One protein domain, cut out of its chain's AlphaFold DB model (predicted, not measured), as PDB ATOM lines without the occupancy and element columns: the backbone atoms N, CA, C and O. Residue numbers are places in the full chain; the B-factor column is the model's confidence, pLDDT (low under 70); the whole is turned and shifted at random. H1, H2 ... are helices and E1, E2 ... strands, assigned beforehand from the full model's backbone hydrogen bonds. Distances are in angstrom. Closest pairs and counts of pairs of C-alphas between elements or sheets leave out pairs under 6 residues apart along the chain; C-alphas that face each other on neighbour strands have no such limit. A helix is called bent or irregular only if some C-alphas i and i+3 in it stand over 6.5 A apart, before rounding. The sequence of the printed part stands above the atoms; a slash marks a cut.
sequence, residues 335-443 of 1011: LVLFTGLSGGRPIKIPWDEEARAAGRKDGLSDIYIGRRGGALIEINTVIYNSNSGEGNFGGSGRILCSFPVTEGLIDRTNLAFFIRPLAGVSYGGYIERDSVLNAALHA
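What this domain is: This is residues 335 to 443 of the 1011 residues of the protein "DUF4157 domain-containing protein" of Flavobacteriia bacterium (UniProt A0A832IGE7). One six-stranded sheet is curled like part of a barrel and folded back on itself, with E2, E1 and E6 facing E4 and E3 across the hinge strand E5. Helix H2 packs beside E5 at the sheet's level, short helix H1 lies near edge strand E3, and the links around Glu 390 and Gly 408 make the two ends of the longest axis. The printed part has 109 residues, in the order E1, E2, H1, E3, E4, E5, E6, H2; the mixed sheet runs E2, E1, E6, E5, E4, E3. The class is mixed, helices and strands, with 50 residues in named elements, under half. The whole is compact, with a radius of gyration of the C-alphas of 13.7 A, and elongated, spanning 47 by 30 by 23 A.

Where its parts are: E1, residues 335 to 338, begins at C-alpha 335 (-50.932, -46.333, 7.671) and is 10.2 A long. E2 is residues 347 to 350, and H1 is residues 353 to 358. E3, residues 377 to 385, is 22.4 A long from C-alpha 377 (-39.091, -40.329, 19.023) and bends by 65 degrees at residue 380. E4, residues 396 to 402, measures 20.4 A, and E5, residues 415 to 420, 16.0 A. E6 is residues 428 to 431. H2, residues 433 to 442, is 14.6 A long and ends at C-alpha 442 (-42.143, -46.292, 32.496).

How they stand to each other: E1 and E2 form an antiparallel hairpin, with N 335 and O 349 2.8 A apart. E1 and E6 are parallel at 29 degrees, with N 431 and O 338 2.8 A apart. E3, E4, E5 and E6 form a meander, each strand the antiparallel neighbour of the one before: N 383 and O 398 are 2.8 A apart, N 399 and O 417 2.8 A, and N 420 and O 430 2.9 A. The pairing of E5 is staggered, with E4 over residues 415 to 419 and with E6 over residues 419 to 420. In this folded sheet, one sheet bent back into two leaves, the leaves have 23 pairs of C-alphas within 11 A. H2 touches E5, the closest C-alphas being those of Leu 415 and Ala 439, 5.0 A apart; its height over the sheet is 2.0 A. H1 only grazes the sheet, with residues 355 to 358. In H1 and H2 every O i to N i+4 pair is within hydrogen-bond range.

The domain as a whole: The C-alphas farthest apart, those of Glu 390 and Gly 408, are 46.8 A apart. The printed part has no cut. The links H1 to E3 and E4 to E5 are long; in the first, residues 360 to 361 and 368 to 369 make short antiparallel pairings with E3. Mean pLDDT of the printed part is 81.7, with values under 70 at residues 372 to 374, 386 to 392, 404 to 414 and 443.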
ATOM      1  N   LEU A 335     -50.215 -46.902   6.528       92.69
ATOM      2  CA  LEU A 335     -50.932 -46.333   7.671       92.69
ATOM      3  C   LEU A 335     -50.590 -44.855   7.840       92.69
ATOM      4  O   LEU A 335     -49.435 -44.455   7.696       92.69
ATOM      5  N   VAL A 336     -51.573 -44.058   8.256       91.81
ATOM      6  CA  VAL A 336     -51.363 -42.648   8.607       91.81
ATOM      7  C   VAL A 336     -51.763 -42.385  10.050       91.81
ATOM      8  O   VAL A 336     -52.924 -42.547  10.431       91.81
ATOM      9  N   LEU A 337     -50.797 -41.969  10.865       91.88
ATOM     10  CA  LEU A 337     -51.014 -41.607  12.261       91.88
ATOM     11  C   LEU A 337     -50.946 -40.094  12.462       91.88
ATOM     12  O   LEU A 337     -50.151 -39.403  11.830       91.88
ATOM     13  N   PHE A 338     -51.749 -39.594  13.396       90.50
ATOM     14  CA  PHE A 338     -51.686 -38.215  13.871       90.50
ATOM     15  C   PHE A 338     -51.416 -38.177  15.375       90.50
ATOM     16  O   PHE A 338     -51.885 -39.024  16.132       90.50
ATOM     17  N   THR A 339     -50.684 -37.168  15.835       87.06
ATOM     18  CA  THR A 339     -50.435 -36.920  17.266       87.06
ATOM     19  C   THR A 339     -51.658 -36.321  17.980       87.06
ATOM     20  O   THR A 339     -51.751 -36.401  19.204       87.06
ATOM     21  N   GLY A 340     -52.620 -35.753  17.236       81.25
ATOM     22  CA  GLY A 340     -53.808 -35.081  17.768       81.25
ATOM     23  C   GLY A 340     -55.137 -35.491  17.114       81.25
ATOM     24  O   GLY A 340     -55.190 -35.967  15.984       81.25
ATOM     25  N   LEU A 341     -56.239 -35.249  17.838       82.81
ATOM     26  CA  LEU A 341     -57.619 -35.602  17.449       82.81
ATOM     27  C   LEU A 341     -58.205 -34.783  16.289       82.81
ATOM     28  O   LEU A 341     -59.198 -35.184  15.694       82.81
ATOM     29  N   SER A 342     -57.654 -33.606  16.008       80.94
ATOM     30  CA  SER A 342     -58.156 -32.713  14.951       80.94
ATOM     31  C   SER A 342     -57.088 -32.441  13.898       80.94
ATOM     32  O   SER A 342     -57.088 -31.381  13.273       80.94
ATOM     33  N   GLY A 343     -56.165 -33.393  13.743       80.88
ATOM     34  CA  GLY A 343     -55.036 -33.330  12.828       80.88
ATOM     35  C   GLY A 343     -53.712 -32.962  13.495       80.88
ATOM     36  O   GLY A 343     -53.538 -33.121  14.702       80.88
ATOM     37  N   GLY A 344     -52.767 -32.522  12.672       82.31
ATOM     38  CA  GLY A 344     -51.341 -32.403  12.964       82.31
ATOM     39  C   GLY A 344     -50.528 -32.769  11.725       82.31
ATOM     40  O   GLY A 344     -51.046 -32.766  10.601       82.31
ATOM     41  N   ARG A 345     -49.256 -33.101  11.911       84.75
ATOM     42  CA  ARG A 345     -48.432 -33.678  10.844       84.75
ATOM     43  C   ARG A 345     -48.813 -35.153  10.618       84.75
ATOM     44  O   ARG A 345     -48.803 -35.917  11.582       84.75
ATOM     45  N   PRO A 346     -49.107 -35.583   9.376       88.25
ATOM     46  CA  PRO A 346     -49.333 -36.995   9.091       88.25
ATOM     47  C   PRO A 346     -48.020 -37.777   9.234       88.25
ATOM     48  O   PRO A 346     -47.017 -37.455   8.593       88.25
ATOM     49  N   ILE A 347     -48.036 -38.814  10.066       90.94
ATOM     50  CA  ILE A 347     -46.953 -39.786  10.211       90.94
ATOM     51  C   ILE A 347     -47.317 -40.986   9.342       90.94
ATOM     52  O   ILE A 347     -48.208 -41.763   9.687       90.94
ATOM     53  N   LYS A 348     -46.658 -41.103   8.190       91.69
ATOM     54  CA  LYS A 348     -46.879 -42.180   7.221       91.69
ATOM     55  C   LYS A 348     -46.005 -43.378   7.574       91.69
ATOM     56  O   LYS A 348     -44.798 -43.224   7.745       91.69
ATOM     57  N   ILE A 349     -46.617 -44.549   7.704       93.31
ATOM     58  CA  ILE A 349     -45.954 -45.797   8.082       93.31
ATOM     59  C   ILE A 349     -46.235 -46.841   6.995       93.31
ATOM     60  O   ILE A 349     -47.407 -47.118   6.732       93.31
ATOM     61  N   PRO A 350     -45.205 -47.455   6.385       92.94
ATOM     62  CA  PRO A 350     -45.398 -48.528   5.413       92.94
ATOM     63  C   PRO A 350     -46.225 -49.678   6.003       92.94
ATOM     64  O   PRO A 350     -45.987 -50.088   7.137       92.94
ATOM     65  N   TRP A 351     -47.163 -50.232   5.242       92.44
ATOM     66  CA  TRP A 351     -48.079 -51.280   5.705       92.44
ATOM     67  C   TRP A 351     -48.397 -52.266   4.583       92.44
ATOM     68  O   TRP A 351     -49.533 -52.396   4.161       92.44
ATOM     69  N   ASP A 352     -47.360 -52.928   4.084       89.88
ATOM     70  CA  ASP A 352     -47.456 -53.863   2.965       89.88
ATOM     71  C   ASP A 352     -48.313 -55.099   3.269       89.88
ATOM     72  O   ASP A 352     -48.713 -55.373   4.405       89.88
ATOM     73  N   GLU A 353     -48.587 -55.883   2.226       88.19
ATOM     74  CA  GLU A 353     -49.340 -57.133   2.325       88.19
ATOM     75  C   GLU A 353     -48.816 -58.082   3.419       88.19
ATOM     76  O   GLU A 353     -49.622 -58.668   4.148       88.19
ATOM     77  N   GLU A 354     -47.495 -58.188   3.586       89.25
ATOM     78  CA  GLU A 354     -46.872 -58.993   4.644       89.25
ATOM     79  C   GLU A 354     -47.239 -58.473   6.042       89.25
ATOM     80  O   GLU A 354     -47.714 -59.242   6.885       89.25
ATOM     81  N   ALA A 355     -47.104 -57.162   6.280       89.81
ATOM     82  CA  ALA A 355     -47.484 -56.542   7.547       89.81
ATOM     83  C   ALA A 355     -48.985 -56.681   7.839       89.81
ATOM     84  O   ALA A 355     -49.380 -56.979   8.971       89.81
ATOM     85  N   ARG A 356     -49.831 -56.519   6.816       88.56
ATOM     86  CA  ARG A 356     -51.286 -56.681   6.918       88.56
ATOM     87  C   ARG A 356     -51.677 -58.118   7.266       88.56
ATOM     88  O   ARG A 356     -52.578 -58.309   8.078       88.56
ATOM     89  N   ALA A 357     -51.016 -59.117   6.681       86.00
ATOM     90  CA  ALA A 357     -51.256 -60.525   6.993       86.00
ATOM     91  C   ALA A 357     -50.806 -60.889   8.420       86.00
ATOM     92  O   ALA A 357     -51.475 -61.672   9.095       86.00
ATOM     93  N   ALA A 358     -49.706 -60.296   8.894       89.31
ATOM     94  CA  ALA A 358     -49.175 -60.510  10.239       89.31
ATOM     95  C   ALA A 358     -49.864 -59.666  11.333       89.31
ATOM     96  O   ALA A 358     -49.713 -59.957  12.520       89.31
ATOM     97  N   GLY A 359     -50.583 -58.599  10.961       90.56
ATOM     98  CA  GLY A 359     -51.107 -57.593  11.895       90.56
ATOM     99  C   GLY A 359     -50.010 -56.761  12.579       90.56
ATOM    100  O   GLY A 359     -50.253 -56.119  13.606       90.56
ATOM    101  N   ARG A 360     -48.785 -56.781  12.038       94.00
ATOM    102  CA  ARG A 360     -47.592 -56.165  12.629       94.00
ATOM    103  C   ARG A 360     -46.534 -55.882  11.567       94.00
ATOM    104  O   ARG A 360     -46.328 -56.700  10.679       94.00
ATOM    105  N   LYS A 361     -45.809 -54.774  11.731       93.88
ATOM    106  CA  LYS A 361     -44.590 -54.454  10.985       93.88
ATOM    107  C   LYS A 361     -43.462 -54.081  11.938       93.88
ATOM    108  O   LYS A 361     -43.629 -53.182  12.761       93.88
ATOM    109  N   ASP A 362     -42.338 -54.773  11.810       92.12
ATOM    110  CA  ASP A 362     -41.112 -54.563  12.582       92.12
ATOM    111  C   ASP A 362     -40.002 -53.964  11.713       92.12
ATOM    112  O   ASP A 362     -40.108 -53.953  10.487       92.12
ATOM    113  N   GLY A 363     -38.923 -53.498  12.349       87.19
ATOM    114  CA  GLY A 363     -37.725 -53.028  11.649       87.19
ATOM    115  C   GLY A 363     -37.926 -51.708  10.905       87.19
ATOM    116  O   GLY A 363     -37.231 -51.452   9.926       87.19
ATOM    117  N   LEU A 364     -38.882 -50.887  11.346       90.06
ATOM    118  CA  LEU A 364     -39.021 -49.527  10.848       90.06
ATOM    119  C   LEU A 364     -37.827 -48.693  11.319       90.06
ATOM    120  O   LEU A 364     -37.446 -48.745  12.491       90.06
ATOM    121  N   SER A 365     -37.261 -47.926  10.396       83.88
ATOM    122  CA  SER A 365     -36.227 -46.930  10.657       83.88
ATOM    123  C   SER A 365     -36.602 -45.621   9.976       83.88
ATOM    124  O   SER A 365     -37.378 -45.611   9.016       83.88
ATOM    125  N   ASP A 366     -36.055 -44.514  10.466       84.94
ATOM    126  CA  ASP A 366     -36.217 -43.178   9.875       84.94
ATOM    127  C   ASP A 366     -37.644 -42.600   9.899       84.94
ATOM    128  O   ASP A 366     -37.956 -41.618   9.217       84.94
ATOM    129  N   ILE A 367     -38.523 -43.172  10.727       89.69
ATOM    130  CA  ILE A 367     -39.874 -42.659  10.967       89.69
ATOM    131  C   ILE A 367     -39.903 -42.010  12.346       89.69
ATOM    132  O   ILE A 367     -39.943 -42.698  13.364       89.69
ATOM    133  N   TYR A 368     -39.920 -40.678  12.379       87.88
ATOM    134  CA  TYR A 368     -39.824 -39.906  13.617       87.88
ATOM    135  C   TYR A 368     -41.105 -39.131  13.941       87.88
ATOM    136  O   TYR A 368     -41.739 -38.534  13.064       87.88
ATOM    137  N   ILE A 369     -41.431 -39.071  15.228       88.06
ATOM    138  CA  ILE A 369     -42.323 -38.083  15.827       88.06
ATOM    139  C   ILE A 369     -41.451 -36.900  16.267       88.06
ATOM    140  O   ILE A 369     -40.498 -37.072  17.030       88.06
ATOM    141  N   GLY A 370     -41.767 -35.712  15.752       81.50
ATOM    142  CA  GLY A 370     -40.911 -34.526  15.815       81.50
ATOM    143  C   GLY A 370     -40.094 -34.296  14.531       81.50
ATOM    144  O   GLY A 370     -40.118 -35.084  13.579       81.50
ATOM    145  N   ARG A 371     -39.404 -33.155  14.465       73.94
ATOM    146  CA  ARG A 371     -38.555 -32.704  13.343       73.94
ATOM    147  C   ARG A 371     -37.126 -32.388  13.773       73.94
ATOM    148  O   ARG A 371     -36.220 -32.510  12.953       73.94
ATOM    149  N   ARG A 372     -36.931 -31.910  15.004       68.31
ATOM    150  CA  ARG A 372     -35.654 -31.393  15.507       68.31
ATOM    151  C   ARG A 372     -35.584 -31.472  17.030       68.31
ATOM    152  O   ARG A 372     -36.612 -31.449  17.690       68.31
ATOM    153  N   GLY A 373     -34.369 -31.467  17.570       68.56
ATOM    154  CA  GLY A 373     -34.121 -31.420  19.013       68.56
ATOM    155  C   GLY A 373     -33.798 -32.780  19.636       68.56
ATOM    156  O   GLY A 373     -33.822 -33.811  18.967       68.56
ATOM    157  N   GLY A 374     -33.463 -32.759  20.925       67.50
ATOM    158  CA  GLY A 374     -32.990 -33.909  21.700       67.50
ATOM    159  C   GLY A 374     -34.080 -34.856  22.211       67.50
ATOM    160  O   GLY A 374     -33.749 -35.819  22.893       67.50
ATOM    161  N   ALA A 375     -35.357 -34.605  21.907       75.81
ATOM    162  CA  ALA A 375     -36.487 -35.428  22.352       75.81
ATOM    163  C   ALA A 375     -37.280 -36.077  21.201       75.81
ATOM    164  O   ALA A 375     -38.446 -36.446  21.362       75.81
ATOM    165  N   LEU A 376     -36.642 -36.241  20.038       82.69
ATOM    166  CA  LEU A 376     -37.186 -37.002  18.912       82.69
ATOM    167  C   LEU A 376     -37.571 -38.423  19.343       82.69
ATOM    168  O   LEU A 376     -36.877 -39.043  20.145       82.69
ATOM    169  N   ILE A 377     -38.652 -38.953  18.774       85.81
ATOM    170  CA  ILE A 377     -39.091 -40.329  19.023       85.81
ATOM    171  C   ILE A 377     -39.120 -41.086  17.701       85.81
ATOM    172  O   ILE A 377     -39.861 -40.712  16.799       85.81
ATOM    173  N   GLU A 378     -38.334 -42.147  17.579       88.69
ATOM    174  CA  GLU A 378     -38.333 -43.039  16.421       88.69
ATOM    175  C   GLU A 378     -39.362 -44.158  16.603       88.69
ATOM    176  O   GLU A 378     -39.445 -44.771  17.665       88.69
ATOM    177  N   ILE A 379     -40.146 -44.438  15.563       91.75
ATOM    178  CA  ILE A 379     -41.106 -45.542  15.518       91.75
ATOM    179  C   ILE A 379     -40.410 -46.763  14.924       91.75
ATOM    180  O   ILE A 379     -40.082 -46.769  13.742       91.75
ATOM    181  N   ASN A 380     -40.243 -47.818  15.723       90.75
ATOM    182  CA  ASN A 380     -39.521 -49.029  15.316       90.75
ATOM    183  C   ASN A 380     -40.457 -50.175  14.902       90.75
ATOM    184  O   ASN A 380     -40.123 -50.995  14.044       90.75
ATOM    185  N   THR A 381     -41.645 -50.223  15.504       93.00
ATOM    186  CA  THR A 381     -42.661 -51.243  15.227       93.00
ATOM    187  C   THR A 381     -44.041 -50.609  15.229       93.00
ATOM    188  O   THR A 381     -44.360 -49.800  16.102       93.00
ATOM    189  N   VAL A 382     -44.912 -51.076  14.339       94.25
ATOM    190  CA  VAL A 382     -46.358 -50.863  14.438       94.25
ATOM    191  C   VAL A 382     -47.089 -52.201  14.549       94.25
ATOM    192  O   VAL A 382     -46.809 -53.153  13.827       94.25
ATOM    193  N   ILE A 383     -48.039 -52.285  15.476       93.94
ATOM    194  CA  ILE A 383     -48.987 -53.395  15.609       93.94
ATOM    195  C   ILE A 383     -50.367 -52.798  15.393       93.94
ATOM    196  O   ILE A 383     -50.769 -51.899  16.134       93.94
ATOM    197  N   TYR A 384     -51.095 -53.276  14.395       92.50
ATOM    198  CA  TYR A 384     -52.322 -52.622  13.969       92.50
ATOM    199  C   TYR A 384     -53.363 -53.636  13.518       92.50
ATOM    200  O   TYR A 384     -53.120 -54.453  12.635       92.50
ATOM    201  N   ASN A 385     -54.547 -53.545  14.119       85.69
ATOM    202  CA  ASN A 385     -55.695 -54.348  13.740       85.69
ATOM    203  C   ASN A 385     -56.562 -53.519  12.802       85.69
ATOM    204  O   ASN A 385     -57.310 -52.654  13.259       85.69
ATOM    205  N   SER A 386     -56.455 -53.770  11.498       69.12
ATOM    206  CA  SER A 386     -57.284 -53.094  10.504       69.12
ATOM    207  C   SER A 386     -58.745 -53.512  10.658       69.12
ATOM    208  O   SER A 386     -59.056 -54.701  10.584       69.12
ATOM    209  N   ASN A 387     -59.648 -52.544  10.785       63.91
ATOM    210  CA  ASN A 387     -61.042 -52.788  10.438       63.91
ATOM    211  C   ASN A 387     -61.127 -52.826   8.906       63.91
ATOM    212  O   ASN A 387     -60.520 -51.986   8.238       63.91
ATOM    213  N   SER A 388     -61.825 -53.812   8.335       54.16
ATOM    214  CA  SER A 388     -62.111 -53.856   6.897       54.16
ATOM    215  C   SER A 388     -62.728 -52.515   6.497       54.16
ATOM    216  O   SER A 388     -63.714 -52.118   7.110       54.16
ATOM    217  N   GLY A 389     -62.115 -51.801   5.543       53.12
ATOM    218  CA  GLY A 389     -62.333 -50.382   5.205       53.12
ATOM    219  C   GLY A 389     -63.744 -49.947   4.772       53.12
ATOM    220  O   GLY A 389     -63.889 -48.933   4.100       53.12
ATOM    221  N   GLU A 390     -64.794 -50.659   5.168       52.16
ATOM    222  CA  GLU A 390     -66.204 -50.387   4.887       52.16
ATOM    223  C   GLU A 390     -66.767 -49.164   5.645       52.16
ATOM    224  O   GLU A 390     -67.910 -48.780   5.417       52.16
ATOM    225  N   GLY A 391     -65.990 -48.513   6.524       58.41
ATOM    226  CA  GLY A 391     -66.495 -47.467   7.430       58.41
ATOM    227  C   GLY A 391     -65.831 -46.088   7.370       58.41
ATOM    228  O   GLY A 391     -66.223 -45.223   8.152       58.41
ATOM    229  N   ASN A 392     -64.831 -45.857   6.502       66.19
ATOM    230  CA  ASN A 392     -63.993 -44.636   6.523       66.19
ATOM    231  C   ASN A 392     -63.431 -44.304   7.925       66.19
ATOM    232  O   ASN A 392     -63.323 -43.138   8.325       66.19
ATOM    233  N   PHE A 393     -63.129 -45.360   8.684       73.19
ATOM    234  CA  PHE A 393     -62.655 -45.315  10.058       73.19
ATOM    235  C   PHE A 393     -61.553 -46.343  10.257       73.19
ATOM    236  O   PHE A 393     -61.717 -47.511   9.907       73.19
ATOM    237  N   GLY A 394     -60.459 -45.897  10.858       80.56
ATOM    238  CA  GLY A 394     -59.299 -46.722  11.116       80.56
ATOM    239  C   GLY A 394     -59.557 -47.812  12.152       80.56
ATOM    240  O   GLY A 394     -60.548 -47.844  12.881       80.56
ATOM    241  N   GLY A 395     -58.612 -48.730  12.213       83.00
ATOM    242  CA  GLY A 395     -58.399 -49.688  13.279       83.00
ATOM    243  C   GLY A 395     -57.735 -49.119  14.536       83.00
ATOM    244  O   GLY A 395     -57.414 -47.936  14.647       83.00
ATOM    245  N   SER A 396     -57.536 -50.009  15.503       90.50
ATOM    246  CA  SER A 396     -56.813 -49.739  16.753       90.50
ATOM    247  C   SER A 396     -55.500 -50.512  16.775       90.50
ATOM    248  O   SER A 396     -55.358 -51.538  16.109       90.50
ATOM    249  N   GLY A 397     -54.548 -50.062  17.579       92.44
ATOM    250  CA  GLY A 397     -53.244 -50.706  17.634       92.44
ATOM    251  C   GLY A 397     -52.300 -50.069  18.634       92.44
ATOM    252  O   GLY A 397     -52.726 -49.406  19.580       92.44
ATOM    253  N   ARG A 398     -51.004 -50.265  18.415       93.75
ATOM    254  CA  ARG A 398     -49.939 -49.576  19.137       93.75
ATOM    255  C   ARG A 398     -48.704 -49.415  18.260       93.75
ATOM    256  O   ARG A 398     -48.431 -50.272  17.423       93.75
ATOM    257  N   ILE A 399     -47.935 -48.371  18.511       92.94
ATOM    258  CA  ILE A 399     -46.566 -48.227  18.020       92.94
ATOM    259  C   ILE A 399     -45.588 -48.470  19.165       92.94
ATOM    260  O   ILE A 399     -45.874 -48.105  20.307       92.94
ATOM    261  N   LEU A 400     -44.463 -49.114  18.865       91.44
ATOM    262  CA  LEU A 400     -43.327 -49.220  19.776       91.44
ATOM    263  C   LEU A 400     -42.251 -48.264  19.291       91.44
ATOM    264  O   LEU A 400     -41.851 -48.319  18.124       91.44
ATOM    265  N   CYS A 401     -41.818 -47.401  20.198       88.94
ATOM    266  CA  CYS A 401     -40.915 -46.316  19.877       88.94
ATOM    267  C   CYS A 401     -39.667 -46.327  20.765       88.94
ATOM    268  O   CYS A 401     -39.644 -46.936  21.845       88.94
ATOM    269  N   SER A 402     -38.644 -45.607  20.319       82.62
ATOM    270  CA  SER A 402     -37.393 -45.373  21.038       82.62
ATOM    271  C   SER A 402     -36.889 -43.942  20.827       82.62
ATOM    272  O   SER A 402     -37.386 -43.217  19.967       82.62
ATOM    273  N   PHE A 403     -35.921 -43.510  21.636       78.50
ATOM    274  CA  PHE A 403     -35.202 -42.259  21.399       78.50
ATOM    275  C   PHE A 403     -34.021 -42.528  20.449       78.50
ATOM    276  O   PHE A 403     -33.229 -43.429  20.736       78.50
ATOM    277  N   PRO A 404     -33.862 -41.763  19.350       63.91
ATOM    278  CA  PRO A 404     -32.825 -42.003  18.348       63.91
ATOM    279  C   PRO A 404     -31.422 -41.579  18.807       63.91
ATOM    280  O   PRO A 404     -30.431 -42.051  18.257       63.91
ATOM    281  N   VAL A 405     -31.315 -40.712  19.822       59.06
ATOM    282  CA  VAL A 405     -30.037 -40.262  20.391       59.06
ATOM    283  C   VAL A 405     -30.165 -40.124  21.902       59.06
ATOM    284  O   VAL A 405     -30.830 -39.205  22.362       59.06
ATOM    285  N   THR A 406     -29.472 -40.976  22.658       50.84
ATOM    286  CA  THR A 406     -29.007 -40.663  24.020       50.84
ATOM    287  C   THR A 406     -27.819 -41.563  24.376       50.84
ATOM    288  O   THR A 406     -27.985 -42.756  24.635       50.84
ATOM    289  N   GLU A 407     -26.614 -40.996  24.430       47.75
ATOM    290  CA  GLU A 407     -25.679 -41.373  25.493       47.75
ATOM    291  C   GLU A 407     -26.197 -40.674  26.759       47.75
ATOM    292  O   GLU A 407     -26.215 -39.447  26.812       47.75
ATOM    293  N   GLY A 408     -26.740 -41.417  27.732       58.81
ATOM    294  CA  GLY A 408     -27.238 -40.820  28.978       58.81
ATOM    295  C   GLY A 408     -28.442 -41.509  29.630       58.81
ATOM    296  O   GLY A 408     -28.740 -42.667  29.368       58.81
ATOM    297  N   LEU A 409     -29.105 -40.740  30.499       55.62
ATOM    298  CA  LEU A 409     -30.101 -41.059  31.541       55.62
ATOM    299  C   LEU A 409     -31.350 -41.899  31.166       55.62
ATOM    300  O   LEU A 409     -32.114 -42.232  32.064       55.62
ATOM    301  N   ILE A 410     -31.603 -42.239  29.900       59.03
ATOM    302  CA  ILE A 410     -32.771 -43.050  29.499       59.03
ATOM    303  C   ILE A 410     -32.293 -44.438  29.075       59.03
ATOM    304  O   ILE A 410     -31.546 -44.552  28.100       59.03
ATOM    305  N   ASP A 411     -32.747 -45.490  29.764       53.84
ATOM    306  CA  ASP A 411     -32.477 -46.864  29.331       53.84
ATOM    307  C   ASP A 411     -33.418 -47.262  28.183       53.84
ATOM    308  O   ASP A 411     -34.583 -46.861  28.106       53.84
ATOM    309  N   ARG A 412     -32.876 -47.984  27.206       58.28
ATOM    310  CA  ARG A 412     -33.471 -48.092  25.872       58.28
ATOM    311  C   ARG A 412     -34.711 -48.993  25.859       58.28
ATOM    312  O   ARG A 412     -34.683 -50.125  26.329       58.28
ATOM    313  N   THR A 413     -35.689 -48.549  25.065       63.62
ATOM    314  CA  THR A 413     -36.708 -49.313  24.310       63.62
ATOM    315  C   THR A 413     -38.102 -49.518  24.919       63.62
ATOM    316  O   THR A 413     -38.282 -49.763  26.105       63.62
ATOM    317  N   ASN A 414     -39.088 -49.511  24.008       63.84
ATOM    318  CA  ASN A 414     -40.487 -49.928  24.175       63.84
ATOM    319  C   ASN A 414     -41.452 -48.894  24.762       63.84
ATOM    320  O   ASN A 414     -42.399 -49.256  25.464       63.84
ATOM    321  N   LEU A 415     -41.297 -47.623  24.376       83.69
ATOM    322  CA  LEU A 415     -42.377 -46.647  24.520       83.69
ATOM    323  C   LEU A 415     -43.580 -47.115  23.689       83.69
ATOM    324  O   LEU A 415     -43.588 -47.000  22.464       83.69
ATOM    325  N   ALA A 416     -44.575 -47.697  24.354       88.75
ATOM    326  CA  ALA A 416     -45.771 -48.213  23.708       88.75
ATOM    327  C   ALA A 416     -46.854 -47.133  23.677       88.75
ATOM    328  O   ALA A 416     -47.496 -46.868  24.693       88.75
ATOM    329  N   PHE A 417     -47.088 -46.539  22.509       92.06
ATOM    330  CA  PHE A 417     -48.182 -45.586  22.334       92.06
ATOM    331  C   PHE A 417     -49.360 -46.252  21.629       92.06
ATOM    332  O   PHE A 417     -49.189 -46.915  20.605       92.06
ATOM    333  N   PHE A 418     -50.565 -46.095  22.169       92.50
ATOM    334  CA  PHE A 418     -51.771 -46.689  21.613       92.50
ATOM    335  C   PHE A 418     -52.315 -45.871  20.450       92.50
ATOM    336  O   PHE A 418     -52.402 -44.646  20.505       92.50
ATOM    337  N   ILE A 419     -52.712 -46.589  19.405       93.06
ATOM    338  CA  ILE A 419     -53.395 -46.048  18.238       93.06
ATOM    339  C   ILE A 419     -54.890 -46.225  18.464       93.06
ATOM    340  O   ILE A 419     -55.370 -47.343  18.691       93.06
ATOM    341  N   ARG A 420     -55.628 -45.125  18.362       91.06
ATOM    342  CA  ARG A 420     -57.085 -45.097  18.432       91.06
ATOM    343  C   ARG A 420     -57.676 -44.708  17.073       91.06
ATOM    344  O   ARG A 420     -57.080 -43.886  16.373       91.06
ATOM    345  N   PRO A 421     -58.843 -45.262  16.697       88.50
ATOM    346  CA  PRO A 421     -59.519 -44.903  15.459       88.50
ATOM    347  C   PRO A 421     -59.816 -43.409  15.392       88.50
ATOM    348  O   PRO A 421     -60.158 -42.792  16.403       88.50
ATOM    349  N   LEU A 422     -59.728 -42.838  14.194       86.44
ATOM    350  CA  LEU A 422     -59.914 -41.411  13.976       86.44
ATOM    351  C   LEU A 422     -60.835 -41.150  12.785       86.44
ATOM    352  O   LEU A 422     -60.707 -41.786  11.738       86.44
ATOM    353  N   ALA A 423     -61.750 -40.192  12.943       83.94
ATOM    354  CA  ALA A 423     -62.718 -39.872  11.905       83.94
ATOM    355  C   ALA A 423     -62.065 -39.297  10.663       83.94
ATOM    356  O   ALA A 423     -61.382 -38.282  10.732       83.94
ATOM    357  N   GLY A 424     -62.320 -39.928   9.517       84.19
ATOM    358  CA  GLY A 424     -61.698 -39.519   8.268       84.19
ATOM    359  C   GLY A 424     -60.288 -40.064   8.061       84.19
ATOM    360  O   GLY A 424     -59.604 -39.613   7.148       84.19
ATOM    361  N   VAL A 425     -59.848 -41.045   8.842       88.56
ATOM    362  CA  VAL A 425     -58.665 -41.845   8.514       88.56
ATOM    363  C   VAL A 425     -59.130 -43.278   8.325       88.56
ATOM    364  O   VAL A 425     -59.664 -43.858   9.261       88.56
ATOM    365  N   SER A 426     -58.974 -43.836   7.125       87.19
ATOM    366  CA  SER A 426     -59.451 -45.185   6.785       87.19
ATOM    367  C   SER A 426     -58.450 -46.272   7.193       87.19
ATOM    368  O   SER A 426     -58.849 -47.328   7.670       87.19
ATOM    369  N   TYR A 427     -57.154 -45.989   7.057       88.69
ATOM    370  CA  TYR A 427     -56.029 -46.847   7.424       88.69
ATOM    371  C   TYR A 427     -55.057 -46.031   8.281       88.69
ATOM    372  O   TYR A 427     -54.241 -45.257   7.790       88.69
ATOM    373  N   GLY A 428     -55.201 -46.157   9.595       90.06
ATOM    374  CA  GLY A 428     -54.443 -45.400  10.586       90.06
ATOM    375  C   GLY A 428     -55.283 -44.986  11.793       90.06
ATOM    376  O   GLY A 428     -56.211 -45.699  12.177       90.06
ATOM    377  N   GLY A 429     -54.944 -43.852  12.405       91.25
ATOM    378  CA  GLY A 429     -55.602 -43.357  13.615       91.25
ATOM    379  C   GLY A 429     -54.871 -42.178  14.257       91.25
ATOM    380  O   GLY A 429     -54.037 -41.536  13.622       91.25
ATOM    381  N   TYR A 430     -55.161 -41.902  15.528       90.56
ATOM    382  CA  TYR A 430     -54.370 -40.974  16.340       90.56
ATOM    383  C   TYR A 430     -53.663 -41.685  17.490       90.56
ATOM    384  O   TYR A 430     -54.092 -42.750  17.939       90.56
ATOM    385  N   ILE A 431     -52.592 -41.068  17.977       91.88
ATOM    386  CA  ILE A 431     -51.844 -41.530  19.140       91.88
ATOM    387  C   ILE A 431     -52.532 -41.029  20.417       91.88
ATOM    388  O   ILE A 431     -52.717 -39.830  20.620       91.88
ATOM    389  N   GLU A 432     -52.931 -41.949  21.291       89.62
ATOM    390  CA  GLU A 432     -53.637 -41.638  22.533       89.62
ATOM    391  C   GLU A 432     -52.709 -40.967  23.554       89.62
ATOM    392  O   GLU A 432     -51.741 -41.571  24.015       89.62
ATOM    393  N   ARG A 433     -53.039 -39.738  23.969       82.88
ATOM    394  CA  ARG A 433     -52.229 -38.948  24.916       82.88
ATOM    395  C   ARG A 433     -51.928 -39.687  26.226       82.88
ATOM    396  O   ARG A 433     -50.792 -39.650  26.689       82.88
ATOM    397  N   ASP A 434     -52.904 -40.396  26.788       83.62
ATOM    398  CA  ASP A 434     -52.721 -41.125  28.053       83.62
ATOM    399  C   ASP A 434     -51.702 -42.265  27.922       83.62
ATOM    400  O   ASP A 434     -50.961 -42.560  28.860       83.62
ATOM    401  N   SER A 435     -51.607 -42.889  26.743       87.50
ATOM    402  CA  SER A 435     -50.592 -43.914  26.479       87.50
ATOM    403  C   SER A 435     -49.177 -43.329  26.434       87.50
ATOM    404  O   SER A 435     -48.243 -43.965  26.912       87.50
ATOM    405  N   VAL A 436     -49.026 -42.089  25.952       84.31
ATOM    406  CA  VAL A 436     -47.746 -41.362  25.913       84.31
ATOM    407  C   VAL A 436     -47.274 -41.030  27.324       84.31
ATOM    408  O   VAL A 436     -46.113 -41.266  27.644       84.31
ATOM    409  N   LEU A 437     -48.175 -40.542  28.184       80.31
ATOM    410  CA  LEU A 437     -47.864 -40.253  29.586       80.31
ATOM    411  C   LEU A 437     -47.414 -41.501  30.343       80.31
ATOM    412  O   LEU A 437     -46.381 -41.481  31.010       80.31
ATOM    413  N   ASN A 438     -48.163 -42.594  30.202       80.81
ATOM    414  CA  ASN A 438     -47.815 -43.850  30.849       80.81
ATOM    415  C   ASN A 438     -46.486 -44.400  30.321       80.81
ATOM    416  O   ASN A 438     -45.630 -44.774  31.115       80.81
ATOM    417  N   ALA A 439     -46.276 -44.419  29.006       79.75
ATOM    418  CA  ALA A 439     -45.034 -44.910  28.418       79.75
ATOM    419  C   ALA A 439     -43.819 -44.060  28.830       79.75
ATOM    420  O   ALA A 439     -42.795 -44.621  29.206       79.75
ATOM    421  N   ALA A 440     -43.943 -42.728  28.838       75.62
ATOM    422  CA  ALA A 440     -42.877 -41.824  29.270       75.62
ATOM    423  C   ALA A 440     -42.489 -42.035  30.743       75.62
ATOM    424  O   ALA A 440     -41.306 -42.029  31.060       75.62
ATOM    425  N   LEU A 441     -43.462 -42.279  31.630       73.62
ATOM    426  CA  LEU A 441     -43.202 -42.631  33.032       73.62
ATOM    427  C   LEU A 441     -42.414 -43.939  33.175       73.62
ATOM    428  O   LEU A 441     -41.496 -44.008  33.981       73.62
ATOM    429  N   HIS A 442     -42.771 -44.968  32.402       72.19
ATOM    430  CA  HIS A 442     -42.143 -46.292  32.496       72.19
ATOM    431  C   HIS A 442     -40.774 -46.371  31.810       72.19
ATOM    432  O   HIS A 442     -40.014 -47.290  32.093       72.19
ATOM    433  N   ALA A 443     -40.456 -45.437  30.908       67.56
ATOM    434  CA  ALA A 443     -39.148 -45.363  30.253       67.56
ATOM    435  C   ALA A 443     -38.061 -44.707  31.116       67.56
ATOM    436  O   ALA A 443     -36.894 -44.693  30.734       67.56
TER     437      ALA A 443